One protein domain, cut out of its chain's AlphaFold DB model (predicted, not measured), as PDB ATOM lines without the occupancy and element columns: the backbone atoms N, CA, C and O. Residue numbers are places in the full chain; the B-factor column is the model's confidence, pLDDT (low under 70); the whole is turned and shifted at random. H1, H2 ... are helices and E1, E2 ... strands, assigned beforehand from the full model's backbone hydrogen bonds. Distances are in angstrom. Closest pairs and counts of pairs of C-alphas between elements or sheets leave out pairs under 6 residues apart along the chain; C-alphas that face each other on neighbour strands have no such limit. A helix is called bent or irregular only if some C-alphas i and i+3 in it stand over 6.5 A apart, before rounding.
ATOM      1  N   THR A  11     -49.129 -53.726  12.036       80.69
ATOM      2  CA  THR A  11     -47.695 -53.417  12.101       80.69
ATOM      3  C   THR A  11     -47.462 -51.939  12.417       80.69
ATOM      4  O   THR A  11     -48.303 -51.080  12.148       80.69
ATOM      5  N   ASP A  12     -46.348 -51.655  13.086       75.50
ATOM      6  CA  ASP A  12     -45.795 -50.313  13.290       75.50
ATOM      7  C   ASP A  12     -44.327 -50.338  12.841       75.50
ATOM      8  O   ASP A  12     -43.726 -51.397  12.648       75.50
ATOM      9  N   PHE A  13     -43.736 -49.163  12.689       79.38
ATOM     10  CA  PHE A  13     -42.349 -49.006  12.288       79.38
ATOM     11  C   PHE A  13     -41.548 -48.417  13.440       79.38
ATOM     12  O   PHE A  13     -41.878 -47.350  13.970       79.38
ATOM     13  N   LYS A  14     -40.457 -49.092  13.809       81.06
ATOM     14  CA  LYS A  14     -39.425 -48.508  14.661       81.06
ATOM     15  C   LYS A  14     -38.295 -48.010  13.769       81.06
ATOM     16  O   LYS A  14     -37.694 -48.801  13.047       81.06
ATOM     17  N   VAL A  15     -38.027 -46.711  13.838       86.12
ATOM     18  CA  VAL A  15     -36.976 -46.044  13.066       86.12
ATOM     19  C   VAL A  15     -35.887 -45.603  14.035       86.12
ATOM     20  O   VAL A  15     -36.188 -45.000  15.064       86.12
ATOM     21  N   SER A  16     -34.634 -45.922  13.726       85.62
ATOM     22  CA  SER A  16     -33.468 -45.352  14.410       85.62
ATOM     23  C   SER A  16     -32.697 -44.511  13.407       85.62
ATOM     24  O   SER A  16     -32.418 -44.999  12.318       85.62
ATOM     25  N   VAL A  17     -32.397 -43.260  13.753       89.81
ATOM     26  CA  VAL A  17     -31.745 -42.301  12.851       89.81
ATOM     27  C   VAL A  17     -30.289 -42.125  13.256       89.81
ATOM     28  O   VAL A  17     -29.982 -41.991  14.441       89.81
ATOM     29  N   LYS A  18     -29.403 -42.110  12.265       89.81
ATOM     30  CA  LYS A  18     -27.986 -41.764  12.395       89.81
ATOM     31  C   LYS A  18     -27.645 -40.704  11.353       89.81
ATOM     32  O   LYS A  18     -28.297 -40.621  10.313       89.81
ATOM     33  N   HIS A  19     -26.610 -39.919  11.615       91.38
ATOM     34  CA  HIS A  19     -26.056 -39.010  10.622       91.38
ATOM     35  C   HIS A  19     -24.534 -39.112  10.589       91.38
ATOM     36  O   HIS A  19     -23.906 -39.523  11.563       91.38
ATOM     37  N   HIS A  20     -23.964 -38.731   9.458       88.31
ATOM     38  CA  HIS A  20     -22.542 -38.465   9.283       88.31
ATOM     39  C   HIS A  20     -22.386 -37.332   8.264       88.31
ATOM     40  O   HIS A  20     -23.322 -37.039   7.516       88.31
ATOM     41  N   PHE A  21     -21.227 -36.681   8.228       84.44
ATOM     42  CA  PHE A  21     -20.931 -35.697   7.189       84.44
ATOM     43  C   PHE A  21     -20.735 -36.392   5.846       84.44
ATOM     44  O   PHE A  21     -20.044 -37.408   5.764       84.44
ATOM     45  N   ASN A  22     -21.322 -35.840   4.787       74.81
ATOM     46  CA  ASN A  22     -21.165 -36.409   3.459       74.81
ATOM     47  C   ASN A  22     -19.718 -36.262   2.954       74.81
ATOM     48  O   ASN A  22     -19.236 -35.143   2.766       74.81
ATOM     49  N   SER A  23     -19.053 -37.387   2.686       61.66
ATOM     50  CA  SER A  23     -17.738 -37.462   2.030       61.66
ATOM     51  C   SER A  23     -17.822 -37.817   0.536       61.66
ATOM     52  O   SER A  23     -16.810 -37.790  -0.158       61.66
ATOM     53  N   SER A  24     -19.023 -38.118   0.024       59.19
ATOM     54  CA  SER A  24     -19.279 -38.563  -1.354       59.19
ATOM     55  C   SER A  24     -20.044 -37.519  -2.186       59.19
ATOM     56  O   SER A  24     -20.755 -36.663  -1.652       59.19
ATOM     57  N   LYS A  25     -19.919 -37.561  -3.522       64.12
ATOM     58  CA  LYS A  25     -20.589 -36.603  -4.422       64.12
ATOM     59  C   LYS A  25     -22.106 -36.856  -4.473       64.12
ATOM     60  O   LYS A  25     -22.573 -37.753  -5.169       64.12
ATOM     61  N   MET A  26     -22.881 -36.022  -3.776       82.50
ATOM     62  CA  MET A  26     -24.338 -35.923  -3.940       82.50
ATOM     63  C   MET A  26     -24.678 -35.539  -5.393       82.50
ATOM     64  O   MET A  26     -24.070 -34.629  -5.952       82.50
ATOM     65  N   VAL A  27     -25.662 -36.206  -6.006       79.00
ATOM     66  CA  VAL A  27     -26.053 -35.956  -7.406       79.00
ATOM     67  C   VAL A  27     -26.824 -34.637  -7.519       79.00
ATOM     68  O   VAL A  27     -27.984 -34.555  -7.118       79.00
ATOM     69  N   GLN A  28     -26.188 -33.601  -8.077       81.94
ATOM     70  CA  GLN A  28     -26.769 -32.251  -8.178       81.94
ATOM     71  C   GLN A  28     -27.447 -31.963  -9.528       81.94
ATOM     72  O   GLN A  28     -28.320 -31.096  -9.597       81.94
ATOM     73  N   SER A  29     -27.068 -32.685 -10.587       84.81
ATOM     74  CA  SER A  29     -27.472 -32.439 -11.982       84.81
ATOM     75  C   SER A  29     -28.586 -33.355 -12.500       84.81
ATOM     76  O   SER A  29     -29.070 -33.151 -13.608       84.81
ATOM     77  N   ALA A  30     -29.036 -34.341 -11.720       89.38
ATOM     78  CA  ALA A  30     -30.167 -35.184 -12.105       89.38
ATOM     79  C   ALA A  30     -31.504 -34.529 -11.710       89.38
ATOM     80  O   ALA A  30     -31.588 -33.937 -10.629       89.38
ATOM     81  N   PRO A  31     -32.568 -34.649 -12.527       92.38
ATOM     82  CA  PRO A  31     -33.902 -34.198 -12.144       92.38
ATOM     83  C   PRO A  31     -34.430 -34.973 -10.930       92.38
ATOM     84  O   PRO A  31     -34.487 -36.203 -10.947       92.38
ATOM     85  N   LEU A  32     -34.826 -34.253  -9.878       92.56
ATOM     86  CA  LEU A  32     -35.278 -34.819  -8.595       92.56
ATOM     87  C   LEU A  32     -36.534 -34.130  -8.032       92.56
ATOM     88  O   LEU A  32     -37.144 -34.631  -7.088       92.56
ATOM     89  N   PHE A  33     -36.950 -33.006  -8.620       95.00
ATOM     90  CA  PHE A  33     -38.095 -32.219  -8.165       95.00
ATOM     91  C   PHE A  33     -39.023 -31.861  -9.331       95.00
ATOM     92  O   PHE A  33     -38.582 -31.769 -10.475       95.00
ATOM     93  N   SER A  34     -40.305 -31.621  -9.052       95.50
ATOM     94  CA  SER A  34     -41.292 -31.213 -10.066       95.50
ATOM     95  C   SER A  34     -41.891 -29.853  -9.724       95.50
ATOM     96  O   SER A  34     -42.508 -29.703  -8.674       95.50
ATOM     97  N   GLU A  35     -41.744 -28.861 -10.602       94.00
ATOM     98  CA  GLU A  35     -42.471 -27.592 -10.488       94.00
ATOM     99  C   GLU A  35     -43.906 -27.789 -10.978       94.00
ATOM    100  O   GLU A  35     -44.122 -28.319 -12.068       94.00
ATOM    101  N   ILE A  36     -44.894 -27.363 -10.192       91.06
ATOM    102  CA  ILE A  36     -46.318 -27.568 -10.489       91.06
ATOM    103  C   ILE A  36     -47.084 -26.249 -10.606       91.06
ATOM    104  O   ILE A  36     -46.633 -25.189 -10.163       91.06
ATOM    105  N   TYR A  37     -48.279 -26.309 -11.195       84.06
ATOM    106  CA  TYR A  37     -49.265 -25.236 -11.066       84.06
ATOM    107  C   TYR A  37     -50.019 -25.375  -9.738       84.06
ATOM    108  O   TYR A  37     -50.510 -26.455  -9.405       84.06
ATOM    109  N   ASN A  38     -50.153 -24.269  -9.000       72.38
ATOM    110  CA  ASN A  38     -50.764 -24.243  -7.664       72.38
ATOM    111  C   ASN A  38     -52.212 -24.759  -7.628       72.38
ATOM    112  O   ASN A  38     -52.633 -25.306  -6.612       72.38
ATOM    113  N   TYR A  39     -52.947 -24.624  -8.735       70.00
ATOM    114  CA  TYR A  39     -54.374 -24.947  -8.844       70.00
ATOM    115  C   TYR A  39     -54.679 -25.981  -9.940       70.00
ATOM    116  O   TYR A  39     -55.719 -25.906 -10.592       70.00
ATOM    117  N   TYR A  40     -53.778 -26.942 -10.175       68.62
ATOM    118  CA  TYR A  40     -54.051 -28.041 -11.109       68.62
ATOM    119  C   TYR A  40     -55.335 -28.802 -10.728       68.62
ATOM    120  O   TYR A  40     -55.526 -29.169  -9.566       68.62
ATOM    121  N   SER A  41     -56.189 -29.077 -11.719       62.66
ATOM    122  CA  SER A  41     -57.415 -29.863 -11.570       62.66
ATOM    123  C   SER A  41     -57.522 -30.873 -12.701       62.66
ATOM    124  O   SER A  41     -57.612 -30.495 -13.866       62.66
ATOM    125  N   SER A  42     -57.628 -32.156 -12.356       58.38
ATOM    126  CA  SER A  42     -57.818 -33.242 -13.325       58.38
ATOM    127  C   SER A  42     -59.131 -33.152 -14.115       58.38
ATOM    128  O   SER A  42     -59.303 -33.876 -15.091       58.38
ATOM    129  N   LYS A  43     -60.065 -32.270 -13.724       54.66
ATOM    130  CA  LYS A  43     -61.317 -32.021 -14.460       54.66
ATOM    131  C   LYS A  43     -61.121 -31.106 -15.677       54.66
ATOM    132  O   LYS A  43     -61.993 -31.071 -16.537       54.66
ATOM    133  N   ASN A  44     -60.016 -30.358 -15.757       62.03
ATOM    134  CA  ASN A  44     -59.735 -29.465 -16.881       62.03
ATOM    135  C   ASN A  44     -58.734 -30.131 -17.840       62.03
ATOM    136  O   ASN A  44     -57.538 -30.186 -17.539       62.03
ATOM    137  N   LYS A  45     -59.233 -30.627 -18.984       53.34
ATOM    138  CA  LYS A  45     -58.466 -31.402 -19.982       53.34
ATOM    139  C   LYS A  45     -57.261 -30.649 -20.572       53.34
ATOM    140  O   LYS A  45     -56.339 -31.300 -21.045       53.34
ATOM    141  N   ASN A  46     -57.227 -29.317 -20.469       57.31
ATOM    142  CA  ASN A  46     -56.138 -28.481 -20.995       57.31
ATOM    143  C   ASN A  46     -55.082 -28.099 -19.939       57.31
ATOM    144  O   ASN A  46     -54.157 -27.347 -20.236       57.31
ATOM    145  N   SER A  47     -55.207 -28.565 -18.691       64.62
ATOM    146  CA  SER A  47     -54.258 -28.211 -17.629       64.62
ATOM    147  C   SER A  47     -53.082 -29.189 -17.563       64.62
ATOM    148  O   SER A  47     -53.263 -30.392 -17.395       64.62
ATOM    149  N   ILE A  48     -51.855 -28.673 -17.670       76.44
ATOM    150  CA  ILE A  48     -50.633 -29.474 -17.517       76.44
ATOM    151  C   ILE A  48     -50.282 -29.534 -16.018       76.44
ATOM    152  O   ILE A  48     -50.118 -28.482 -15.401       76.44
ATOM    153  N   PRO A  49     -50.156 -30.717 -15.388       80.75
ATOM    154  CA  PRO A  49     -49.915 -30.820 -13.943       80.75
ATOM    155  C   PRO A  49     -48.512 -30.383 -13.512       80.75
ATOM    156  O   PRO A  49     -48.346 -29.796 -12.440       80.75
ATOM    157  N   VAL A  50     -47.505 -30.670 -14.338       89.06
ATOM    158  CA  VAL A  50     -46.087 -30.416 -14.062       89.06
ATOM    159  C   VAL A  50     -45.544 -29.458 -15.115       89.06
ATOM    160  O   VAL A  50     -45.568 -29.770 -16.298       89.06
ATOM    161  N   LYS A  51     -45.050 -28.297 -14.680       89.38
ATOM    162  CA  LYS A  51     -44.451 -27.269 -15.545       89.38
ATOM    163  C   LYS A  51     -43.115 -27.722 -16.111       89.38
ATOM    164  O   LYS A  51     -42.848 -27.560 -17.293       89.38
ATOM    165  N   LYS A  52     -42.255 -28.223 -15.224       92.69
ATOM    166  CA  LYS A  52     -40.910 -28.705 -15.538       92.69
ATOM    167  C   LYS A  52     -40.336 -29.497 -14.374       92.69
ATOM    168  O   LYS A  52     -40.758 -29.330 -13.227       92.69
ATOM    169  N   HIS A  53     -39.341 -30.319 -14.670       95.50
ATOM    170  CA  HIS A  53     -38.530 -30.970 -13.652       95.50
ATOM    171  C   HIS A  53     -37.292 -30.137 -13.328       95.50
ATOM    172  O   HIS A  53     -36.770 -29.422 -14.180       95.50
ATOM    173  N   HIS A  54     -36.836 -30.235 -12.083       95.50
ATOM    174  CA  HIS A  54     -35.670 -29.523 -11.583       95.50
ATOM    175  C   HIS A  54     -34.640 -30.480 -11.009       95.50
ATOM    176  O   HIS A  54     -34.980 -31.449 -10.323       95.50
ATOM    177  N   THR A  55     -33.380 -30.156 -11.262       94.88
ATOM    178  CA  THR A  55     -32.222 -30.678 -10.543       94.88
ATOM    179  C   THR A  55     -32.026 -29.864  -9.262       94.88
ATOM    180  O   THR A  55     -32.750 -28.895  -9.014       94.88
ATOM    181  N   LEU A  56     -31.053 -30.221  -8.425       91.75
ATOM    182  CA  LEU A  56     -30.734 -29.388  -7.265       91.75
ATOM    183  C   LEU A  56     -30.172 -28.021  -7.698       91.75
ATOM    184  O   LEU A  56     -30.537 -26.997  -7.122       91.75
ATOM    185  N   ASN A  57     -29.358 -27.999  -8.759       92.62
ATOM    186  CA  ASN A  57     -28.785 -26.770  -9.312       92.62
ATOM    187  C   ASN A  57     -29.856 -25.859  -9.918       92.62
ATOM    188  O   ASN A  57     -29.890 -24.668  -9.611       92.62
ATOM    189  N   THR A  58     -30.777 -26.408 -10.715       93.94
ATOM    190  CA  THR A  58     -31.841 -25.588 -11.314       93.94
ATOM    191  C   THR A  58     -32.868 -25.148 -10.270       93.94
ATOM    192  O   THR A  58     -33.457 -24.081 -10.415       93.94
ATOM    193  N   LEU A  59     -33.065 -25.916  -9.188       93.81
ATOM    194  CA  LEU A  59     -33.869 -25.489  -8.040       93.81
ATOM    195  C   LEU A  59     -33.223 -24.297  -7.316       93.81
ATOM    196  O   LEU A  59     -33.923 -23.338  -6.989       93.81
ATOM    197  N   LEU A  60     -31.905 -24.338  -7.091       94.44
ATOM    198  CA  LEU A  60     -31.153 -23.234  -6.493       94.44
ATOM    199  C   LEU A  60     -31.225 -21.970  -7.354       94.44
ATOM    200  O   LEU A  60     -31.514 -20.887  -6.848       94.44
ATOM    201  N   GLU A  61     -30.984 -22.111  -8.657       93.44
ATOM    202  CA  GLU A  61     -31.102 -21.016  -9.619       93.44
ATOM    203  C   GLU A  61     -32.515 -20.422  -9.591       93.44
ATOM    204  O   GLU A  61     -32.696 -19.207  -9.488       93.44
ATOM    205  N   ARG A  62     -33.535 -21.289  -9.588       92.50
ATOM    206  CA  ARG A  62     -34.938 -20.879  -9.517       92.50
ATOM    207  C   ARG A  62     -35.261 -20.112  -8.237       92.50
ATOM    208  O   ARG A  62     -36.057 -19.183  -8.313       92.50
ATOM    209  N   LEU A  63     -34.671 -20.485  -7.099       92.94
ATOM    210  CA  LEU A  63     -34.829 -19.798  -5.814       92.94
ATOM    211  C   LEU A  63     -34.134 -18.426  -5.802       92.94
ATOM    212  O   LEU A  63     -34.737 -17.446  -5.371       92.94
ATOM    213  N   ASN A  64     -32.895 -18.349  -6.293       93.75
ATOM    214  CA  ASN A  64     -32.093 -17.120  -6.286       93.75
ATOM    215  C   ASN A  64     -32.593 -16.058  -7.284       93.75
ATOM    216  O   ASN A  64     -32.361 -14.874  -7.070       93.75
ATOM    217  N   ASN A  65     -33.306 -16.458  -8.341       91.69
ATOM    218  CA  ASN A  65     -33.809 -15.544  -9.377       91.69
ATOM    219  C   ASN A  65     -35.198 -14.939  -9.073       91.69
ATOM    220  O   ASN A  65     -35.791 -14.284  -9.934       91.69
ATOM    221  N   ILE A  66     -35.754 -15.152  -7.875       88.38
ATOM    222  CA  ILE A  66     -37.042 -14.567  -7.469       88.38
ATOM    223  C   ILE A  66     -36.824 -13.095  -7.096       88.38
ATOM    224  O   ILE A  66     -36.304 -12.804  -6.024       88.38
ATOM    225  N   LYS A  67     -37.235 -12.174  -7.977       81.31
ATOM    226  CA  LYS A  67     -36.989 -10.723  -7.836       81.31
ATOM    227  C   LYS A  67     -38.019  -9.966  -6.992       81.31
ATOM    228  O   LYS A  67     -37.724  -8.877  -6.518       81.31
ATOM    229  N   SER A  68     -39.226 -10.502  -6.826       78.81
ATOM    230  CA  SER A  68     -40.302  -9.861  -6.063       78.81
ATOM    231  C   SER A  68     -41.016 -10.869  -5.171       78.81
ATOM    232  O   SER A  68     -41.080 -12.061  -5.485       78.81
ATOM    233  N   LYS A  69     -41.544 -10.402  -4.031       77.62
ATOM    234  CA  LYS A  69     -42.241 -11.248  -3.056       77.62
ATOM    235  C   LYS A  69     -43.519 -11.822  -3.689       77.62
ATOM    236  O   LYS A  69     -44.452 -11.063  -3.952       77.62
ATOM    237  N   PRO A  70     -43.607 -13.141  -3.934       69.62
ATOM    238  CA  PRO A  70     -44.757 -13.704  -4.625       69.62
ATOM    239  C   PRO A  70     -45.972 -13.790  -3.690       69.62
ATOM    240  O   PRO A  70     -45.863 -14.235  -2.541       69.62
ATOM    241  N   THR A  71     -47.155 -13.438  -4.201       68.31
ATOM    242  CA  THR A  71     -48.428 -13.807  -3.560       68.31
ATOM    243  C   THR A  71     -48.575 -15.331  -3.551       68.31
ATOM    244  O   THR A  71     -48.036 -16.020  -4.418       68.31
ATOM    245  N   LYS A  72     -49.313 -15.891  -2.585       61.62
ATOM    246  CA  LYS A  72     -49.440 -17.354  -2.412       61.62
ATOM    247  C   LYS A  72     -49.965 -18.075  -3.666       61.62
ATOM    248  O   LYS A  72     -49.580 -19.213  -3.914       61.62
ATOM    249  N   SER A  73     -50.810 -17.417  -4.462       63.84
ATOM    250  CA  SER A  73     -51.320 -17.930  -5.742       63.84
ATOM    251  C   SER A  73     -50.251 -17.979  -6.841       63.84
ATOM    252  O   SER A  73     -50.293 -18.880  -7.679       63.84
ATOM    253  N   ASN A  74     -49.261 -17.082  -6.787       73.75
ATOM    254  CA  ASN A  74     -48.200 -16.925  -7.786       73.75
ATOM    255  C   ASN A  74     -46.839 -17.480  -7.331       73.75
ATOM    256  O   ASN A  74     -45.876 -17.455  -8.096       73.75
ATOM    257  N   SER A  75     -46.734 -17.997  -6.102       80.69
ATOM    258  CA  SER A  75     -45.511 -18.629  -5.606       80.69
ATOM    259  C   SER A  75     -45.154 -19.871  -6.423       80.69
ATOM    260  O   SER A  75     -46.021 -20.669  -6.789       80.69
ATOM    261  N   ILE A  76     -43.858 -20.063  -6.664       88.44
ATOM    262  CA  ILE A  76     -43.332 -21.257  -7.328       88.44
ATOM    263  C   ILE A  76     -43.477 -22.438  -6.366       88.44
ATOM    264  O   ILE A  76     -42.876 -22.433  -5.292       88.44
ATOM    265  N   ALA A  77     -44.270 -23.437  -6.751       89.81
ATOM    266  CA  ALA A  77     -44.489 -24.652  -5.977       89.81
ATOM    267  C   ALA A  77     -43.677 -25.821  -6.531       89.81
ATOM    268  O   ALA A  77     -43.780 -26.170  -7.708       89.81
ATOM    269  N   ILE A  78     -42.911 -26.448  -5.646       93.31
ATOM    270  CA  ILE A  78     -42.009 -27.552  -5.941       93.31
ATOM    271  C   ILE A  78     -42.475 -28.791  -5.185       93.31
ATOM    272  O   ILE A  78     -42.615 -28.768  -3.964       93.31
ATOM    273  N   LEU A  79     -42.696 -29.886  -5.903       91.69
ATOM    274  CA  LEU A  79     -42.874 -31.213  -5.331       91.69
ATOM    275  C   LEU A  79     -41.526 -31.916  -5.182       91.69
ATOM    276  O   LEU A  79     -40.716 -31.935  -6.112       91.69
ATOM    277  N   LYS A  80     -41.327 -32.554  -4.029       91.06
ATOM    278  CA  LYS A  80     -40.274 -33.556  -3.833       91.06
ATOM    279  C   LYS A  80     -40.605 -34.806  -4.658       91.06
ATOM    280  O   LYS A  80     -41.595 -35.466  -4.361       91.06
ATOM    281  N   GLY A  81     -39.753 -35.163  -5.620       92.38
ATOM    282  CA  GLY A  81     -39.954 -36.302  -6.523       92.38
ATOM    283  C   GLY A  81     -40.388 -35.891  -7.931       92.38
ATOM    284  O   GLY A  81     -40.713 -34.729  -8.208       92.38
ATOM    285  N   LEU A  82     -40.385 -36.864  -8.839       93.62
ATOM    286  CA  LEU A  82     -40.812 -36.688 -10.222       93.62
ATOM    287  C   LEU A  82     -42.248 -37.177 -10.404       93.62
ATOM    288  O   LEU A  82     -42.567 -38.334 -10.126       93.62
ATOM    289  N   TYR A  83     -43.106 -36.276 -10.877       92.25
ATOM    290  CA  TYR A  83     -44.534 -36.515 -11.068       92.25
ATOM    291  C   TYR A  83     -44.905 -36.482 -12.553       92.25
ATOM    292  O   TYR A  83     -44.306 -35.732 -13.321       92.25
ATOM    293  N   LYS A  84     -45.902 -37.273 -12.966       88.06
ATOM    294  CA  LYS A  84     -46.443 -37.265 -14.339       88.06
ATOM    295  C   LYS A  84     -47.944 -37.559 -14.328       88.06
ATOM    296  O   LYS A  84     -48.384 -38.456 -13.626       88.06
ATOM    297  N   GLY A  85     -48.740 -36.813 -15.100       81.88
ATOM    298  CA  GLY A  85     -50.197 -37.025 -15.214       81.88
ATOM    299  C   GLY A  85     -51.044 -36.454 -14.062       81.88
ATOM    300  O   GLY A  85     -52.258 -36.328 -14.190       81.88
ATOM    301  N   GLY A  86     -50.417 -36.009 -12.971       84.88
ATOM    302  CA  GLY A  86     -51.094 -35.331 -11.870       84.88
ATOM    303  C   GLY A  86     -50.126 -34.883 -10.778       84.88
ATOM    304  O   GLY A  86     -48.912 -35.004 -10.923       84.88
ATOM    305  N   THR A  87     -50.662 -34.334  -9.684       84.19
ATOM    306  CA  THR A  87     -49.852 -33.802  -8.571       84.19
ATOM    307  C   THR A  87     -50.085 -34.520  -7.241       84.19
ATOM    308  O   THR A  87     -49.417 -34.187  -6.265       84.19
ATOM    309  N   SER A  88     -51.019 -35.477  -7.153       82.19
ATOM    310  CA  SER A  88     -51.196 -36.340  -5.970       82.19
ATOM    311  C   SER A  88     -50.079 -37.392  -5.899       82.19
ATOM    312  O   SER A  88     -49.396 -37.650  -6.887       82.19
ATOM    313  N   GLY A  89     -49.877 -38.000  -4.724       81.50
ATOM    314  CA  GLY A  89     -48.795 -38.968  -4.498       81.50
ATOM    315  C   GLY A  89     -48.796 -40.166  -5.457       81.50
ATOM    316  O   GLY A  89     -47.723 -40.665  -5.776       81.50
ATOM    317  N   GLU A  90     -49.961 -40.578  -5.966       83.00
ATOM    318  CA  GLU A  90     -50.102 -41.697  -6.913       83.00
ATOM    319  C   GLU A  90     -49.443 -41.436  -8.277       83.00
ATOM    320  O   GLU A  90     -49.060 -42.379  -8.956       83.00
ATOM    321  N   TYR A  91     -49.258 -40.162  -8.644       86.19
ATOM    322  CA  TYR A  91     -48.602 -39.741  -9.884       86.19
ATOM    323  C   TYR A  91     -47.085 -39.565  -9.735       86.19
ATOM    324  O   TYR A  91     -46.417 -39.181 -10.698       86.19
ATOM    325  N   CYS A  92     -46.534 -39.795  -8.537       89.00
ATOM    326  CA  CYS A  92     -45.092 -39.803  -8.314       89.00
ATOM    327  C   CYS A  92     -44.508 -41.100  -8.880       89.00
ATOM    328  O   CYS A  92     -44.700 -42.166  -8.298       89.00
ATOM    329  N   TYR A  93     -43.793 -41.010 -10.001       90.12
ATOM    330  CA  TYR A  93     -43.168 -42.173 -10.636       90.12
ATOM    331  C   TYR A  93     -41.718 -42.384 -10.184       90.12
ATOM    332  O   TYR A  93     -41.164 -43.462 -10.386       90.12
ATOM    333  N   LYS A  94     -41.091 -41.370  -9.568       91.94
ATOM    334  CA  LYS A  94     -39.744 -41.476  -8.992       91.94
ATOM    335  C   LYS A  94     -39.615 -40.630  -7.726       91.94
ATOM    336  O   LYS A  94     -39.706 -39.403  -7.780       91.94
ATOM    337  N   SER A  95     -39.366 -41.284  -6.593       91.00
ATOM    338  CA  SER A  95     -39.103 -40.621  -5.311       91.00
ATOM    339  C   SER A  95     -37.728 -39.947  -5.285       91.00
ATOM    340  O   SER A  95     -36.821 -40.309  -6.034       91.00
ATOM    341  N   ALA A  96     -37.566 -38.956  -4.405       91.62
ATOM    342  CA  ALA A  96     -36.316 -38.211  -4.253       91.62
ATOM    343  C   ALA A  96     -35.588 -38.555  -2.936       91.62
ATOM    344  O   ALA A  96     -36.257 -38.711  -1.907       91.62
ATOM    345  N   PRO A  97     -34.239 -38.565  -2.923       93.25
ATOM    346  CA  PRO A  97     -33.397 -38.846  -1.752       93.25
ATOM    347  C   PRO A  97     -33.310 -37.661  -0.769       93.25
ATOM    348  O   PRO A  97     -32.270 -37.396  -0.172       93.25
ATOM    349  N   PHE A  98     -34.386 -36.890  -0.631       93.31
ATOM    350  CA  PHE A  98     -34.389 -35.630   0.110       93.31
ATOM    351  C   PHE A  98     -35.601 -35.509   1.026       93.31
ATOM    352  O   PHE A  98     -36.633 -36.125   0.782       93.31
ATOM    353  N   LEU A  99     -35.506 -34.688   2.065       93.88
ATOM    354  CA  LEU A  99     -36.633 -34.309   2.918       93.88
ATOM    355  C   LEU A  99     -36.736 -32.786   2.953       93.88
ATOM    356  O   LEU A  99     -35.790 -32.120   3.367       93.88
ATOM    357  N   PHE A 100     -37.872 -32.234   2.524       93.94
ATOM    358  CA  PHE A 100     -38.144 -30.818   2.739       93.94
ATOM    359  C   PHE A 100     -38.555 -30.574   4.185       93.94
ATOM    360  O   PHE A 100     -39.345 -31.330   4.743       93.94
ATOM    361  N   PHE A 101     -38.084 -29.475   4.764       92.88
ATOM    362  CA  PHE A 101     -38.479 -29.049   6.102       92.88
ATOM    363  C   PHE A 101     -38.938 -27.593   6.117       92.88
ATOM    364  O   PHE A 101     -38.614 -26.814   5.219       92.88
ATOM    365  N   ASP A 102     -39.722 -27.259   7.137       91.19
ATOM    366  CA  ASP A 102     -40.194 -25.906   7.422       91.19
ATOM    367  C   ASP A 102     -40.194 -25.674   8.927       91.19
ATOM    368  O   ASP A 102     -40.539 -26.576   9.699       91.19
ATOM    369  N   ILE A 103     -39.826 -24.465   9.321       91.81
ATOM    370  CA  ILE A 103     -39.836 -23.975  10.691       91.81
ATOM    371  C   ILE A 103     -40.630 -22.677  10.673       91.81
ATOM    372  O   ILE A 103     -40.133 -21.614  10.285       91.81
ATOM    373  N   ASP A 104     -41.881 -22.785  11.102       90.19
ATOM    374  CA  ASP A 104     -42.746 -21.637  11.324       90.19
ATOM    375  C   ASP A 104     -42.309 -20.890  12.590       90.19
ATOM    376  O   ASP A 104     -42.034 -21.502  13.621       90.19
ATOM    377  N   VAL A 105     -42.258 -19.559  12.511       89.56
ATOM    378  CA  VAL A 105     -41.882 -18.677  13.625       89.56
ATOM    379  C   VAL A 105     -43.036 -17.721  13.908       89.56
ATOM    380  O   VAL A 105     -43.302 -16.810  13.120       89.56
ATOM    381  N   LYS A 106     -43.754 -17.974  15.008       87.81
ATOM    382  CA  LYS A 106     -44.962 -17.263  15.470       87.81
ATOM    383  C   LYS A 106     -44.987 -17.243  17.009       87.81
ATOM    384  O   LYS A 106     -44.225 -17.952  17.656       87.81
ATOM    385  N   GLU A 107     -45.866 -16.461  17.628       79.88
ATOM    386  CA  GLU A 107     -45.919 -16.338  19.101       79.88
ATOM    387  C   GLU A 107     -46.213 -17.660  19.828       79.88
ATOM    388  O   GLU A 107     -45.678 -17.916  20.901       79.88
ATOM    389  N   ASN A 108     -47.001 -18.544  19.220       77.31
ATOM    390  CA  ASN A 108     -47.356 -19.852  19.771       77.31
ATOM    391  C   ASN A 108     -46.512 -21.018  19.211       77.31
ATOM    392  O   ASN A 108     -46.757 -22.178  19.548       77.31
ATOM    393  N   GLU A 109     -45.525 -20.737  18.355       78.12
ATOM    394  CA  GLU A 109     -44.693 -21.746  17.696       78.12
ATOM    395  C   GLU A 109     -43.290 -21.204  17.402       78.12
ATOM    396  O   GLU A 109     -43.118 -20.282  16.610       78.12
ATOM    397  N   ASN A 110     -42.270 -21.790  18.038       88.38
ATOM    398  CA  ASN A 110     -40.879 -21.323  17.962       88.38
ATOM    399  C   ASN A 110     -40.704 -19.834  18.333       88.38
ATOM    400  O   ASN A 110     -39.857 -19.149  17.764       88.38
ATOM    401  N   SER A 111     -41.457 -19.336  19.319       89.00
ATOM    402  CA  SER A 111     -41.465 -17.923  19.738       89.00
ATOM    403  C   SER A 111     -40.081 -17.348  20.055       89.00
ATOM    404  O   SER A 111     -39.808 -16.190  19.752       89.00
ATOM    405  N   ARG A 112     -39.149 -18.163  20.570       87.62
ATOM    406  CA  ARG A 112     -37.751 -17.751  20.805       87.62
ATOM    407  C   ARG A 112     -37.034 -17.265  19.540       87.62
ATOM    408  O   ARG A 112     -36.120 -16.453  19.638       87.62
ATOM    409  N   LEU A 113     -37.444 -17.757  18.369       90.06
ATOM    410  CA  LEU A 113     -36.894 -17.380  17.065       90.06
ATOM    411  C   LEU A 113     -37.525 -16.093  16.513       90.06
ATOM    412  O   LEU A 113     -37.141 -15.655  15.432       90.06
ATOM    413  N   LEU A 114     -38.467 -15.465  17.231       87.81
ATOM    414  CA  LEU A 114     -38.885 -14.089  16.940       87.81
ATOM    415  C   LEU A 114     -37.746 -13.101  17.212       87.81
ATOM    416  O   LEU A 114     -37.694 -12.049  16.580       87.81
ATOM    417  N   LYS A 115     -36.821 -13.447  18.122       86.25
ATOM    418  CA  LYS A 115     -35.582 -12.699  18.345       86.25
ATOM    419  C   LYS A 115     -34.587 -13.007  17.221       86.25
ATOM    420  O   LYS A 115     -34.286 -14.172  16.956       86.25
ATOM    421  N   THR A 116     -34.033 -11.959  16.614       86.19
ATOM    422  CA  THR A 116     -33.165 -12.050  15.427       86.19
ATOM    423  C   THR A 116     -31.928 -12.920  15.649       86.19
ATOM    424  O   THR A 116     -31.614 -13.755  14.807       86.19
ATOM    425  N   LYS A 117     -31.249 -12.784  16.799       89.62
ATOM    426  CA  LYS A 117     -30.017 -13.533  17.095       89.62
ATOM    427  C   LYS A 117     -30.252 -15.055  17.203       89.62
ATOM    428  O   LYS A 117     -29.646 -15.781  16.419       89.62
ATOM    429  N   PRO A 118     -31.174 -15.561  18.050       88.69
ATOM    430  CA  PRO A 118     -31.511 -16.988  18.071       88.69
ATOM    431  C   PRO A 118     -31.973 -17.552  16.722       88.69
ATOM    432  O   PRO A 118     -31.691 -18.710  16.420       88.69
ATOM    433  N   ASN A 119     -32.692 -16.759  15.920       93.38
ATOM    434  CA  ASN A 119     -33.106 -17.155  14.574       93.38
ATOM    435  C   ASN A 119     -31.894 -17.358  13.655       93.38
ATOM    436  O   ASN A 119     -31.753 -18.424  13.057       93.38
ATOM    437  N   ALA A 120     -30.990 -16.377  13.622       90.81
ATOM    438  CA  ALA A 120     -29.759 -16.433  12.843       90.81
ATOM    439  C   ALA A 120     -28.859 -17.606  13.261       90.81
ATOM    440  O   ALA A 120     -28.329 -18.300  12.398       90.81
ATOM    441  N   ASP A 121     -28.747 -17.888  14.563       91.56
ATOM    442  CA  ASP A 121     -27.953 -19.015  15.071       91.56
ATOM    443  C   ASP A 121     -28.507 -20.363  14.588       91.56
ATOM    444  O   ASP A 121     -27.753 -21.222  14.126       91.56
ATOM    445  N   VAL A 122     -29.832 -20.543  14.632       93.69
ATOM    446  CA  VAL A 122     -30.489 -21.743  14.089       93.69
ATOM    447  C   VAL A 122     -30.318 -21.824  12.573       93.69
ATOM    448  O   VAL A 122     -30.049 -22.905  12.048       93.69
ATOM    449  N   PHE A 123     -30.454 -20.703  11.861       94.38
ATOM    450  CA  PHE A 123     -30.270 -20.649  10.413       94.38
ATOM    451  C   PHE A 123     -28.850 -21.074  10.014       94.38
ATOM    452  O   PHE A 123     -28.690 -21.930   9.144       94.38
ATOM    453  N   ALA A 124     -27.829 -20.552  10.700       93.56
ATOM    454  CA  ALA A 124     -26.427 -20.886  10.467       93.56
ATOM    455  C   ALA A 124     -26.126 -22.366  10.761       93.56
ATOM    456  O   ALA A 124     -25.474 -23.039   9.962       93.56
ATOM    457  N   GLN A 125     -26.656 -22.915  11.861       94.25
ATOM    458  CA  GLN A 125     -26.531 -24.347  12.158       94.25
ATOM    459  C   GLN A 125     -27.191 -25.208  11.076       94.25
ATOM    460  O   GLN A 125     -26.623 -26.202  10.624       94.25
ATOM    461  N   LEU A 126     -28.374 -24.812  10.599       94.81
ATOM    462  CA  LEU A 126     -29.047 -25.514   9.510       94.81
ATOM    463  C   LEU A 126     -28.257 -25.442   8.202       94.81
ATOM    464  O   LEU A 126     -28.259 -26.426   7.474       94.81
ATOM    465  N   GLN A 127     -27.559 -24.344   7.900       94.12
ATOM    466  CA  GLN A 127     -26.700 -24.261   6.711       94.12
ATOM    467  C   GLN A 127     -25.549 -25.275   6.744       94.12
ATOM    468  O   GLN A 127     -25.162 -25.779   5.692       94.12
ATOM    469  N   GLN A 128     -25.043 -25.622   7.931       92.00
ATOM    470  CA  GLN A 128     -24.016 -26.660   8.091       92.00
ATOM    471  C   GLN A 128     -24.585 -28.077   7.919       92.00
ATOM    472  O   GLN A 128     -23.903 -28.965   7.408       92.00
ATOM    473  N   ILE A 129     -25.841 -28.290   8.320       93.25
ATOM    474  CA  ILE A 129     -26.486 -29.611   8.369       93.25
ATOM    475  C   ILE A 129     -27.207 -29.958   7.059       93.25
ATOM    476  O   ILE A 129     -27.145 -31.091   6.585       93.25
ATOM    477  N   ALA A 130     -27.946 -29.011   6.490       94.69
ATOM    478  CA  ALA A 130     -28.845 -29.224   5.365       94.69
ATOM    479  C   ALA A 130     -28.151 -28.990   4.020       94.69
ATOM    480  O   ALA A 130     -27.145 -28.296   3.929       94.69
ATOM    481  N   VAL A 131     -28.733 -29.548   2.955       94.44
ATOM    482  CA  VAL A 131     -28.278 -29.382   1.565       94.44
ATOM    483  C   VAL A 131     -28.494 -27.952   1.085       94.44
ATOM    484  O   VAL A 131     -27.661 -27.384   0.386       94.44
ATOM    485  N   LEU A 132     -29.649 -27.386   1.430       94.50
ATOM    486  CA  LEU A 132     -30.062 -26.049   1.038       94.50
ATOM    487  C   LEU A 132     -30.970 -25.480   2.128       94.50
ATOM    488  O   LEU A 132     -31.861 -26.184   2.606       94.50
ATOM    489  N   VAL A 133     -30.761 -24.216   2.492       95.00
ATOM    490  CA  VAL A 133     -31.548 -23.490   3.503       95.00
ATOM    491  C   VAL A 133     -31.893 -22.107   2.974       95.00
ATOM    492  O   VAL A 133     -31.059 -21.453   2.345       95.00
ATOM    493  N   TRP A 134     -33.123 -21.659   3.209       93.69
ATOM    494  CA  TRP A 134     -33.601 -20.343   2.799       93.69
ATOM    495  C   TRP A 134     -34.681 -19.803   3.743       93.69
ATOM    496  O   TRP A 134     -35.281 -20.541   4.523       93.69
ATOM    497  N   GLY A 135     -34.919 -18.493   3.683       90.19
ATOM    498  CA  GLY A 135     -35.972 -17.841   4.462       90.19
ATOM    499  C   GLY A 135     -37.350 -18.126   3.868       90.19
ATOM    500  O   GLY A 135     -37.516 -18.103   2.647       90.19
ATOM    501  N   SER A 136     -38.347 -18.390   4.708       85.56
ATOM    502  CA  SER A 136     -39.716 -18.644   4.251       85.56
ATOM    503  C   SER A 136     -40.426 -17.354   3.810       85.56
ATOM    504  O   SER A 136     -39.975 -16.240   4.077       85.56
ATOM    505  N   ASN A 137     -41.583 -17.478   3.147       76.94
ATOM    506  CA  ASN A 137     -42.312 -16.320   2.602       76.94
ATOM    507  C   ASN A 137     -42.851 -15.356   3.687       76.94
ATOM    508  O   ASN A 137     -43.219 -14.218   3.385       76.94
ATOM    509  N   SER A 138     -42.898 -15.790   4.955       74.12
ATOM    510  CA  SER A 138     -43.259 -14.926   6.086       74.12
ATOM    511  C   SER A 138     -42.148 -13.940   6.463       74.12
ATOM    512  O   SER A 138     -42.413 -12.983   7.183       74.12
ATOM    513  N   GLY A 139     -40.916 -14.164   5.992       74.12
ATOM    514  CA  GLY A 139     -39.734 -13.363   6.319       74.12
ATOM    515  C   GLY A 139     -39.079 -13.711   7.660       74.12
ATOM    516  O   GLY A 139     -37.956 -13.284   7.895       74.12
ATOM    517  N   LYS A 140     -39.738 -14.498   8.524       83.00
ATOM    518  CA  LYS A 140     -39.197 -14.934   9.831       83.00
ATOM    519  C   LYS A 140     -38.960 -16.443   9.930       83.00
ATOM    520  O   LYS A 140     -38.178 -16.879  10.770       83.00
ATOM    521  N   GLY A 141     -39.664 -17.240   9.123       90.25
ATOM    522  CA  GLY A 141     -39.526 -18.697   9.127       90.25
ATOM    523  C   GLY A 141     -38.327 -19.190   8.319       90.25
ATOM    524  O   GLY A 141     -37.755 -18.451   7.515       90.25
ATOM    525  N   ILE A 142     -37.976 -20.461   8.508       93.88
ATOM    526  CA  ILE A 142     -36.812 -21.105   7.881       93.88
ATOM    527  C   ILE A 142     -37.272 -22.362   7.147       93.88
ATOM    528  O   ILE A 142     -37.960 -23.194   7.727       93.88
ATOM    529  N   ALA A 143     -36.862 -22.532   5.894       93.38
ATOM    530  CA  ALA A 143     -37.158 -23.715   5.095       93.38
ATOM    531  C   ALA A 143     -35.880 -24.294   4.482       93.38
ATOM    532  O   ALA A 143     -34.868 -23.606   4.343       93.38
ATOM    533  N   GLY A 144     -35.917 -25.571   4.111       94.06
ATOM    534  CA  GLY A 144     -34.739 -26.212   3.543       94.06
ATOM    535  C   GLY A 144     -34.944 -27.631   3.033       94.06
ATOM    536  O   GLY A 144     -36.060 -28.160   3.001       94.06
ATOM    537  N   VAL A 145     -33.827 -28.244   2.633       94.69
ATOM    538  CA  VAL A 145     -33.733 -29.620   2.132       94.69
ATOM    539  C   VAL A 145     -32.664 -30.395   2.903       94.69
ATOM    540  O   VAL A 145     -31.507 -29.987   2.930       94.69
ATOM    541  N   LEU A 146     -33.024 -31.532   3.495       94.81
ATOM    542  CA  LEU A 146     -32.091 -32.489   4.107       94.81
ATOM    543  C   LEU A 146     -31.779 -33.626   3.134       94.81
ATOM    544  O   LEU A 146     -32.652 -34.022   2.356       94.81
ATOM    545  N   TYR A 147     -30.571 -34.187   3.216       94.56
ATOM    546  CA  TYR A 147     -30.174 -35.336   2.405       94.56
ATOM    547  C   TYR A 147     -30.460 -36.653   3.125       94.56
ATOM    548  O   TYR A 147     -29.924 -36.923   4.199       94.56
ATOM    549  N   VAL A 148     -31.317 -37.477   2.523       93.75
ATOM    550  CA  VAL A 148     -31.745 -38.769   3.067       93.75
ATOM    551  C   VAL A 148     -31.762 -39.795   1.923       93.75
ATOM    552  O   VAL A 148     -32.826 -40.051   1.351       93.75
ATOM    553  N   PRO A 149     -30.601 -40.370   1.547       91.81
ATOM    554  CA  PRO A 149     -30.462 -41.233   0.367       91.81
ATOM    555  C   PRO A 149     -31.529 -42.328   0.270       91.81
ATOM    556  O   PRO A 149     -32.181 -42.483  -0.760       91.81
ATOM    557  N   GLN A 150     -31.776 -43.011   1.389       92.38
ATOM    558  CA  GLN A 150     -32.705 -44.138   1.492       92.38
ATOM    559  C   GLN A 150     -34.174 -43.758   1.202       92.38
ATOM    560  O   GLN A 150     -34.979 -44.632   0.887       92.38
ATOM    561  N   LEU A 151     -34.557 -42.470   1.240       91.88
ATOM    562  CA  LEU A 151     -35.920 -42.049   0.870       91.88
ATOM    563  C   LEU A 151     -36.226 -42.208  -0.624       91.88
ATOM    564  O   LEU A 151     -37.404 -42.199  -0.985       91.88
ATOM    565  N   ALA A 152     -35.215 -42.374  -1.482       90.00
ATOM    566  CA  ALA A 152     -35.429 -42.665  -2.899       90.00
ATOM    567  C   ALA A 152     -36.146 -44.010  -3.129       90.00
ATOM    568  O   ALA A 152     -36.835 -44.164  -4.134       90.00
ATOM    569  N   GLU A 153     -36.035 -44.951  -2.187       89.19
ATOM    570  CA  GLU A 153     -36.637 -46.291  -2.267       89.19
ATOM    571  C   GLU A 153     -38.060 -46.352  -1.690       89.19
ATOM    572  O   GLU A 153     -38.761 -47.351  -1.837       89.19
ATOM    573  N   VAL A 154     -38.510 -45.298  -1.005       87.69
ATOM    574  CA  VAL A 154     -39.846 -45.256  -0.401       87.69
ATOM    575  C   VAL A 154     -40.827 -44.709  -1.429       87.69
ATOM    576  O   VAL A 154     -40.651 -43.589  -1.906       87.69
ATOM    577  N   LEU A 155     -41.859 -45.477  -1.774       85.69
ATOM    578  CA  LEU A 155     -42.842 -45.134  -2.810       85.69
ATOM    579  C   LEU A 155     -44.201 -44.735  -2.203       85.69
ATOM    580  O   LEU A 155     -44.402 -44.764  -0.989       85.69
ATOM    581  N   ASN A 156     -45.161 -44.340  -3.048       79.62
ATOM    582  CA  ASN A 156     -46.472 -43.848  -2.602       79.62
ATOM    583  C   ASN A 156     -47.298 -44.897  -1.825       79.62
ATOM    584  O   ASN A 156     -48.077 -44.545  -0.939       79.62
ATOM    585  N   ASN A 157     -47.116 -46.186  -2.109       78.12
ATOM    586  CA  ASN A 157     -47.726 -47.270  -1.329       78.12
ATOM    587  C   ASN A 157     -47.213 -47.324   0.129       78.12
ATOM    588  O   ASN A 157     -47.922 -47.816   1.003       78.12
ATOM    589  N   ASP A 158     -46.053 -46.723   0.411       82.62
ATOM    590  CA  ASP A 158     -45.367 -46.711   1.706       82.62
ATOM    591  C   ASP A 158     -45.521 -45.376   2.471       82.62
ATOM    592  O   ASP A 158     -44.695 -45.015   3.312       82.62
ATOM    593  N   THR A 159     -46.595 -44.611   2.241       81.38
ATOM    594  CA  THR A 159     -46.788 -43.280   2.867       81.38
ATOM    595  C   THR A 159     -46.692 -43.265   4.402       81.38
ATOM    596  O   THR A 159     -46.184 -42.297   4.972       81.38
ATOM    597  N   THR A 160     -47.134 -44.329   5.086       79.44
ATOM    598  CA  THR A 160     -47.033 -44.447   6.556       79.44
ATOM    599  C   THR A 160     -45.586 -44.664   7.007       79.44
ATOM    600  O   THR A 160     -45.137 -44.039   7.970       79.44
ATOM    601  N   LYS A 161     -44.840 -45.504   6.280       84.62
ATOM    602  CA  LYS A 161     -43.406 -45.744   6.490       84.62
ATOM    603  C   LYS A 161     -42.616 -44.459   6.244       84.62
ATOM    604  O   LYS A 161     -41.855 -44.051   7.118       84.62
ATOM    605  N   HIS A 162     -42.888 -43.761   5.137       90.25
ATOM    606  CA  HIS A 162     -42.303 -42.451   4.836       90.25
ATOM    607  C   HIS A 162     -42.529 -41.453   5.979       90.25
ATOM    608  O   HIS A 162     -41.581 -40.849   6.473       90.25
ATOM    609  N   LEU A 163     -43.779 -41.304   6.435       88.69
ATOM    610  CA  LEU A 163     -44.125 -40.371   7.507       88.69
ATOM    611  C   LEU A 163     -43.367 -40.681   8.804       88.69
ATOM    612  O   LEU A 163     -42.860 -39.765   9.451       88.69
ATOM    613  N   LYS A 164     -43.255 -41.962   9.181       87.25
ATOM    614  CA  LYS A 164     -42.539 -42.369  10.397       87.25
ATOM    615  C   LYS A 164     -41.039 -42.078  10.306       87.25
ATOM    616  O   LYS A 164     -40.462 -41.610  11.289       87.25
ATOM    617  N   ILE A 165     -40.429 -42.335   9.147       91.06
ATOM    618  CA  ILE A 165     -39.013 -42.043   8.891       91.06
ATOM    619  C   ILE A 165     -38.757 -40.543   9.038       91.06
ATOM    620  O   ILE A 165     -37.924 -40.143   9.847       91.06
ATOM    621  N   CYS A 166     -39.524 -39.718   8.325       92.62
ATOM    622  CA  CYS A 166     -39.345 -38.269   8.331       92.62
ATOM    623  C   CYS A 166     -39.592 -37.659   9.714       92.62
ATOM    624  O   CYS A 166     -38.766 -36.871  10.163       92.62
ATOM    625  N   ASN A 167     -40.640 -38.091  10.433       90.88
ATOM    626  CA  ASN A 167     -40.866 -37.669  11.821       90.88
ATOM    627  C   ASN A 167     -39.667 -38.003  12.717       90.88
ATOM    628  O   ASN A 167     -39.245 -37.171  13.507       90.88
ATOM    629  N   SER A 168     -39.083 -39.194  12.570       90.69
ATOM    630  CA  SER A 168     -37.940 -39.604  13.395       90.69
ATOM    631  C   SER A 168     -36.691 -38.767  13.106       90.69
ATOM    632  O   SER A 168     -35.921 -38.481  14.019       90.69
ATOM    633  N   ILE A 169     -36.499 -38.342  11.852       93.31
ATOM    634  CA  ILE A 169     -35.408 -37.437  11.458       93.31
ATOM    635  C   ILE A 169     -35.649 -36.029  12.016       93.31
ATOM    636  O   ILE A 169     -34.734 -35.430  12.581       93.31
ATOM    637  N   THR A 170     -36.870 -35.497  11.911       92.94
ATOM    638  CA  THR A 170     -37.180 -34.173  12.465       92.94
ATOM    639  C   THR A 170     -37.140 -34.162  13.990       92.94
ATOM    640  O   THR A 170     -36.615 -33.212  14.550       92.94
ATOM    641  N   ASP A 171     -37.588 -35.222  14.672       87.69
ATOM    642  CA  ASP A 171     -37.506 -35.354  16.137       87.69
ATOM    643  C   ASP A 171     -36.043 -35.407  16.614       87.69
ATOM    644  O   ASP A 171     -35.669 -34.791  17.622       87.69
ATOM    645  N   TYR A 172     -35.195 -36.114  15.857       89.19
ATOM    646  CA  TYR A 172     -33.751 -36.144  16.072       89.19
ATOM    647  C   TYR A 172     -33.152 -34.731  15.989       89.19
ATOM    648  O   TYR A 172     -32.435 -34.307  16.895       89.19
ATOM    649  N   LEU A 173     -33.516 -33.959  14.960       90.25
ATOM    650  CA  LEU A 173     -33.058 -32.577  14.789       90.25
ATOM    651  C   LEU A 173     -33.669 -31.595  15.793       90.25
ATOM    652  O   LEU A 173     -32.968 -30.698  16.251       90.25
ATOM    653  N   THR A 174     -34.930 -31.767  16.192       87.19
ATOM    654  CA  THR A 174     -35.573 -30.967  17.245       87.19
ATOM    655  C   THR A 174     -34.787 -31.049  18.544       87.19
ATOM    656  O   THR A 174     -34.627 -30.038  19.222       87.19
ATOM    657  N   THR A 175     -34.258 -32.228  18.872       79.75
ATOM    658  CA  THR A 175     -33.452 -32.426  20.083       79.75
ATOM    659  C   THR A 175     -32.117 -31.677  20.016       79.75
ATOM    660  O   THR A 175     -31.678 -31.143  21.028       79.75
ATOM    661  N   ILE A 176     -31.497 -31.602  18.834       83.38
ATOM    662  CA  ILE A 176     -30.201 -30.931  18.619       83.38
ATOM    663  C   ILE A 176     -30.369 -29.409  18.553       83.38
ATOM    664  O   ILE A 176     -29.636 -28.669  19.197       83.38
ATOM    665  N   LEU A 177     -31.346 -28.941  17.777       86.12
ATOM    666  CA  LEU A 177     -31.519 -27.528  17.437       86.12
ATOM    667  C   LEU A 177     -32.472 -26.791  18.385       86.12
ATOM    668  O   LEU A 177     -32.560 -25.565  18.338       86.12
ATOM    669  N   ASN A 178     -33.219 -27.519  19.223       84.69
ATOM    670  CA  ASN A 178     -34.278 -26.994  20.087       84.69
ATOM    671  C   ASN A 178     -35.353 -26.202  19.304       84.69
ATOM    672  O   ASN A 178     -35.731 -25.086  19.676       84.69
ATOM    673  N   VAL A 179     -35.795 -26.735  18.160       89.12
ATOM    674  CA  VAL A 179     -36.822 -26.135  17.283       89.12
ATOM    675  C   VAL A 179     -37.889 -27.148  16.898       89.12
ATOM    676  O   VAL A 179     -37.614 -28.340  16.775       89.12
ATOM    677  N   LYS A 180     -39.109 -26.670  16.672       89.38
ATOM    678  CA  LYS A 180     -40.234 -27.476  16.208       89.38
ATOM    679  C   LYS A 180     -40.380 -27.352  14.692       89.38
ATOM    680  O   LYS A 180     -40.563 -26.248  14.182       89.38
ATOM    681  N   PHE A 181     -40.320 -28.485  14.000       90.44
ATOM    682  CA  PHE A 181     -40.556 -28.581  12.559       90.44
ATOM    683  C   PHE A 181     -42.051 -28.752  12.244       90.44
ATOM    684  O   PHE A 181     -42.800 -29.331  13.036       90.44
ATOM    685  N   ASP A 182     -42.482 -28.293  11.068       84.56
ATOM    686  CA  ASP A 182     -43.846 -28.516  10.574       84.56
ATOM    687  C   ASP A 182     -44.055 -29.978  10.135       84.56
ATOM    688  O   ASP A 182     -43.539 -30.443   9.114       84.56
ATOM    689  N   ASN A 183     -44.900 -30.695  10.878       76.75
ATOM    690  CA  ASN A 183     -45.244 -32.093  10.613       76.75
ATOM    691  C   ASN A 183     -45.941 -32.316   9.261       76.75
ATOM    692  O   ASN A 183     -45.935 -33.441   8.751       76.75
ATOM    693  N   ALA A 184     -46.556 -31.290   8.656       75.94
ATOM    694  CA  ALA A 184     -47.166 -31.428   7.332       75.94
ATOM    695  C   ALA A 184     -46.126 -31.782   6.258       75.94
ATOM    696  O   ALA A 184     -46.458 -32.452   5.277       75.94
ATOM    697  N   GLN A 185     -44.868 -31.409   6.494       81.94
ATOM    698  CA  GLN A 185     -43.745 -31.608   5.584       81.94
ATOM    699  C   GLN A 185     -43.168 -33.012   5.654       81.94
ATOM    700  O   GLN A 185     -42.443 -33.407   4.758       81.94
ATOM    701  N   ASN A 186     -43.554 -33.816   6.644       87.50
ATOM    702  CA  ASN A 186     -43.094 -35.197   6.778       87.50
ATOM    703  C   ASN A 186     -43.926 -36.194   5.948       87.50
ATOM    704  O   ASN A 186     -43.563 -37.368   5.815       87.50
ATOM    705  N   LYS A 187     -45.034 -35.744   5.340       87.06
ATOM    706  CA  LYS A 187     -45.868 -36.555   4.436       87.06
ATOM    707  C   LYS A 187     -45.094 -36.953   3.174       87.06
ATOM    708  O   LYS A 187     -44.100 -36.327   2.831       87.06
ATOM    709  N   PHE A 188     -45.564 -37.989   2.475       86.19
ATOM    710  CA  PHE A 188     -44.953 -38.448   1.218       86.19
ATOM    711  C   PHE A 188     -45.008 -37.371   0.122       86.19
ATOM    712  O   PHE A 188     -43.991 -37.006  -0.458       86.19
ATOM    713  N   ARG A 189     -46.198 -36.801  -0.111       88.19
ATOM    714  CA  ARG A 189     -46.379 -35.655  -1.008       88.19
ATOM    715  C   ARG A 189     -46.013 -34.364  -0.276       88.19
ATOM    716  O   ARG A 189     -46.797 -33.892   0.548       88.19
ATOM    717  N   GLN A 190     -44.871 -33.782  -0.626       87.88
ATOM    718  CA  GLN A 190     -44.356 -32.547  -0.027       87.88
ATOM    719  C   GLN A 190     -44.327 -31.441  -1.073       87.88
ATOM    720  O   GLN A 190     -43.547 -31.518  -2.020       87.88
ATOM    721  N   VAL A 191     -45.179 -30.429  -0.904       87.50
ATOM    722  CA  VAL A 191     -45.142 -29.216  -1.728       87.50
ATOM    723  C   VAL A 191     -44.412 -28.139  -0.954       87.50
ATOM    724  O   VAL A 191     -44.788 -27.819   0.172       87.50
ATOM    725  N   ARG A 192     -43.411 -27.544  -1.590       88.12
ATOM    726  CA  ARG A 192     -42.650 -26.437  -1.045       88.12
ATOM    727  C   ARG A 192     -42.778 -25.207  -1.920       88.12
ATOM    728  O   ARG A 192     -42.533 -25.270  -3.120       88.12
ATOM    729  N   TYR A 193     -43.125 -24.089  -1.299       88.12
ATOM    730  CA  TYR A 193     -43.124 -22.794  -1.960       88.12
ATOM    731  C   TYR A 193     -41.754 -22.139  -1.823       88.12
ATOM    732  O   TYR A 193     -41.207 -22.061  -0.720       88.12
ATOM    733  N   LEU A 194     -41.207 -21.672  -2.941       89.75
ATOM    734  CA  LEU A 194     -40.000 -20.851  -2.941       89.75
ATOM    735  C   LEU A 194     -40.361 -19.399  -2.607       89.75
ATOM    736  O   LEU A 194     -41.443 -18.924  -2.956       89.75
ATOM    737  N   ALA A 195     -39.453 -18.704  -1.927       87.75
ATOM    738  CA  ALA A 195     -39.647 -17.331  -1.470       87.75
ATOM    739  C   ALA A 195     -38.476 -16.446  -1.906       87.75
ATOM    740  O   ALA A 195     -37.357 -16.936  -2.059       87.75
ATOM    741  N   MET A 196     -38.740 -15.148  -2.062       89.44
ATOM    742  CA  MET A 196     -37.712 -14.143  -2.345       89.44
ATOM    743  C   MET A 196     -36.645 -14.153  -1.245       89.44
ATOM    744  O   MET A 196     -36.983 -14.210  -0.063       89.44
ATOM    745  N   GLN A 197     -35.371 -14.107  -1.635       90.25
ATOM    746  CA  GLN A 197     -34.239 -14.094  -0.710       90.25
ATOM    747  C   GLN A 197     -33.532 -12.743  -0.779       90.25
ATOM    748  O   GLN A 197     -33.318 -12.216  -1.864       90.25
ATOM    749  N   THR A 198     -33.168 -12.198   0.380       85.12
ATOM    750  CA  THR A 198     -32.363 -10.970   0.479       85.12
ATOM    751  C   THR A 198     -30.903 -11.209   0.103       85.12
ATOM    752  O   THR A 198     -30.225 -10.301  -0.356       85.12
ATOM    753  N   GLU A 199     -30.434 -12.445   0.265       88.12
ATOM    754  CA  GLU A 199     -29.075 -12.873  -0.043       88.12
ATOM    755  C   GLU A 199     -29.099 -14.113  -0.930       88.12
ATOM    756  O   GLU A 199     -29.994 -14.963  -0.828       88.12
ATOM    757  N   LYS A 200     -28.064 -14.253  -1.762       92.19
ATOM    758  CA  LYS A 200     -27.880 -15.436  -2.599       92.19
ATOM    759  C   LYS A 200     -27.706 -16.675  -1.718       92.19
ATOM    760  O   LYS A 200     -26.917 -16.688  -0.777       92.19
ATOM    761  N   ARG A 201     -28.448 -17.737  -2.031       93.94
ATOM    762  CA  ARG A 201     -28.334 -19.044  -1.378       93.94
ATOM    763  C   ARG A 201     -27.359 -19.934  -2.133       93.94
ATOM    764  O   ARG A 201     -27.163 -19.775  -3.341       93.94
ATOM    765  N   PHE A 202     -26.790 -20.895  -1.415       93.12
ATOM    766  CA  PHE A 202     -25.792 -21.830  -1.922       93.12
ATOM    767  C   PHE A 202     -26.143 -23.257  -1.507       93.12
ATOM    768  O   PHE A 202     -26.774 -23.472  -0.470       93.12
ATOM    769  N   ILE A 203     -25.727 -24.226  -2.321       92.44
ATOM    770  CA  ILE A 203     -25.780 -25.642  -1.953       92.44
ATOM    771  C   ILE A 203     -24.621 -25.931  -1.001       92.44
ATOM    772  O   ILE A 203     -23.463 -25.643  -1.308       92.44
ATOM    773  N   ASN A 204     -24.932 -26.538   0.137       92.31
ATOM    774  CA  ASN A 204     -23.928 -27.141   0.993       92.31
ATOM    775  C   ASN A 204     -23.445 -28.443   0.338       92.31
ATOM    776  O   ASN A 204     -24.223 -29.377   0.140       92.31
ATOM    777  N   ASN A 205     -22.155 -28.503   0.006       87.88
ATOM    778  CA  ASN A 205     -21.536 -29.677  -0.615       87.88
ATOM    779  C   ASN A 205     -21.139 -30.765   0.397       87.88
ATOM    780  O   ASN A 205     -20.835 -31.884  -0.010       87.88
ATOM    781  N   LYS A 206     -21.165 -30.459   1.702       89.88
ATOM    782  CA  LYS A 206     -20.879 -31.390   2.805       89.88
ATOM    783  C   LYS A 206     -22.021 -31.409   3.843       89.88
ATOM    784  O   LYS A 206     -21.766 -31.188   5.026       89.88
ATOM    785  N   PRO A 207     -23.282 -31.650   3.432       93.12
ATOM    786  CA  PRO A 207     -24.400 -31.715   4.364       93.12
ATOM    787  C   PRO A 207     -24.325 -32.996   5.200       93.12
ATOM    788  O   PRO A 207     -23.564 -33.922   4.900       93.12
ATOM    789  N   TYR A 208     -25.171 -33.093   6.220       94.00
ATOM    790  CA  TYR A 208     -25.411 -34.359   6.899       94.00
ATOM    791  C   TYR A 208     -26.111 -35.335   5.955       94.00
ATOM    792  O   TYR A 208     -27.107 -35.002   5.310       94.00
ATOM    793  N   VAL A 209     -25.613 -36.567   5.927       93.00
ATOM    794  CA  VAL A 209     -26.301 -37.717   5.347       93.00
ATOM    795  C   VAL A 209     -27.095 -38.381   6.460       93.00
ATOM    796  O   VAL A 209     -26.520 -39.005   7.354       93.00
ATOM    797  N   PHE A 210     -28.420 -38.264   6.417       93.44
ATOM    798  CA  PHE A 210     -29.274 -38.993   7.348       93.44
ATOM    799  C   PHE A 210     -29.493 -40.408   6.831       93.44
ATOM    800  O   PHE A 210     -29.967 -40.616   5.713       93.44
ATOM    801  N   THR A 211     -29.173 -41.374   7.679       91.75
ATOM    802  CA  THR A 211     -29.459 -42.790   7.454       91.75
ATOM    803  C   THR A 211     -30.414 -43.284   8.523       91.75
ATOM    804  O   THR A 211     -30.468 -42.746   9.637       91.75
ATOM    805  N   TYR A 212     -31.205 -44.290   8.181       90.94
ATOM    806  CA  TYR A 212     -32.128 -44.904   9.111       90.94
ATOM    807  C   TYR A 212     -32.100 -46.425   9.040       90.94
ATOM    808  O   TYR A 212     -32.050 -47.030   7.969       90.94
ATOM    809  N   ASP A 213     -32.238 -47.021  10.220       88.06
ATOM    810  CA  ASP A 213     -32.519 -48.438  10.396       88.06
ATOM    811  C   ASP A 213     -34.029 -48.583  10.635       88.06
ATOM    812  O   ASP A 213     -34.566 -48.087  11.637       88.06
ATOM    813  N   LEU A 214     -34.728 -49.228   9.695       85.25
ATOM    814  CA  LEU A 214     -36.166 -49.488   9.777       85.25
ATOM    815  C   LEU A 214     -36.408 -50.930  10.210       85.25
ATOM    816  O   LEU A 214     -36.020 -51.869   9.522       85.25
ATOM    817  N   LYS A 215     -37.134 -51.107  11.312       85.81
ATOM    818  CA  LYS A 215     -37.646 -52.413  11.720       85.81
ATOM    819  C   LYS A 215     -39.165 -52.377  11.733       85.81
ATOM    820  O   LYS A 215     -39.756 -51.660  12.547       85.81
ATOM    821  N   GLU A 216     -39.789 -53.152  10.850       81.88
ATOM    822  CA  GLU A 216     -41.214 -53.440  10.972       81.88
ATOM    823  C   GLU A 216     -41.426 -54.299  12.219       81.88
ATOM    824  O   GLU A 216     -40.754 -55.309  12.446       81.88
ATOM    825  N   VAL A 217     -42.320 -53.843  13.085       83.88
ATOM    826  CA  VAL A 217     -42.634 -54.503  14.343       83.88
ATOM    827  C   VAL A 217     -44.125 -54.777  14.388       83.88
ATOM    828  O   VAL A 217     -44.955 -53.878  14.252       83.88
ATOM    829  N   VAL A 218     -44.482 -56.041  14.593       85.88
ATOM    830  CA  VAL A 218     -45.876 -56.414  14.824       85.88
ATOM    831  C   VAL A 218     -46.320 -55.800  16.144       85.88
ATOM    832  O   VAL A 218     -45.647 -55.940  17.170       85.88
ATOM    833  N   LYS A 219     -47.467 -55.123  16.127       85.38
ATOM    834  CA  LYS A 219     -48.069 -54.586  17.337       85.38
ATOM    835  C   LYS A 219     -48.470 -55.744  18.244       85.38
ATOM    836  O   LYS A 219     -49.200 -56.645  17.832       85.38
TER     837      LYS A 219
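Overview. This is residues 11 to 219 of the 991 residues of the protein "DEAD/DEAH box helicase" of Polaribacter sp. IC066 (UniProt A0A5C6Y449). A short three-stranded sheet, E6, E8 and E7, makes the middle, with H3 packed over one face; a four-stranded sheet with H1 on it lies at one end, and at the other E1 and E10 form a long two-stranded ribbon with H5 packed on it. The loop of residues 37 to 49, beyond the four-stranded sheet, reaches far from the body. You have 209 residues printed, with six named helices and ten named strands in the order E1 E2 E3 H1 E4 E5 E6 H2 H3 E7 E8 H4 H5 H6 E9 E10, a mixed class. The sheets, E3 E2 E4 E9, E6 E8 E7 and E1 E10, are antiparallel. The whole is compact, with a radius of gyration of the C-alphas of 16.9 A and spans of 48 by 48 by 37 A.

Along the chain. Find C-alpha 11 at (-47.695, -53.417, 12.101); E1 runs from there to 21, 32.5 A. Next come E2, 33 to 36, E3, 50 to 54, H1, 56 to 64, E4, 77 to 80, E5, 92 to 94, and E6, 98 to 103. H2, 111 to 114, precedes H3, 116 to 129, 20.1 A; then follow E7, 132 to 135, E8, 142 to 147, and H4, 149 to 153. H5, 156 to 177, spans 29.9 A from C-alpha 156 at (-46.472, -43.848, -2.602); it is irregular, C-alphas 157 and 160 being 8.4 A apart, with a kink of 33 degrees near 163. After H6, 183 to 186, and E9, 191 to 193, E10 runs 31.1 A from 208 to C-alpha 218 at (-45.876, -56.414, 14.824).

Arrangement. Look at the hairpin E2 and E3, where N 35 and O 52 are within hydrogen-bond range at 2.8 A; between the antiparallel neighbours E2 and E4, N 34 and O 79 are within range at 3.0 A, and between E4 and E9, also antiparallel neighbours, N 78 and O 192 at 2.8 A. H1 is on this sheet at a height of 7.8 A, only just over none of its strands: 2 of its C-alphas fall on E2. E3, H1 and E4 form a split strand-helix-strand unit, two strands that run the same way in one sheet with a helix between them along the chain and E2 between them in the sheet, with a right-handed crossover; E6, H2, H3 and E7 form another, with E8 between E6 and E7 in the sheet, and its crossover is right-handed too. Residues 82 to 83 pair with E5, which pairs with no named strand. C-alphas 80 of E4 and 98 of E6 are closest, 7.4 A. In E6 and E8, N 101 and O 144 are 3.0 A apart; in the hairpin E7 and E8, N 134 and O 143 are 2.8 A apart. H3 is on this sheet, two layers, at a height of 10.0 A over E8 and E7, along the strands; H2 and H3 touch only at the corner, only just, with 3 pairs of C-alphas within 8 A, the closest Leu 113 and Asn 119 at 4.5 A. H5 and H6 touch, closest at the C-alphas of Cys 166 and Asn 186, 5.1 A. Between E1 and E10, N 14 and O 215 are 2.9 A apart; the closest C-alphas of E1 and H5 are Val 15 and Ile 165, 6.1 A, and of H4 and E10, Gln 150 and Thr 211, 6.9 A. Every O i to N i+4 pair is within hydrogen-bond range in H1 and H3, 16 of 18 in H5 and 0 of 1 in H4, which has 2 of 2 O i to N i+3 pairs; H2 and H6 are too short for an i+4 pair.

Size, cuts and confidence. The C-alphas of Lys 67 and Lys 219 are farthest apart, 51.8 A. The printed part has no cut, and the links E1 to E2, E2 to E3, H1 to E4, E4 to E5 and E9 to E10 are long. The model's pLDDT is under 70 at residues 23 to 25, 40 to 47 and 70 to 73.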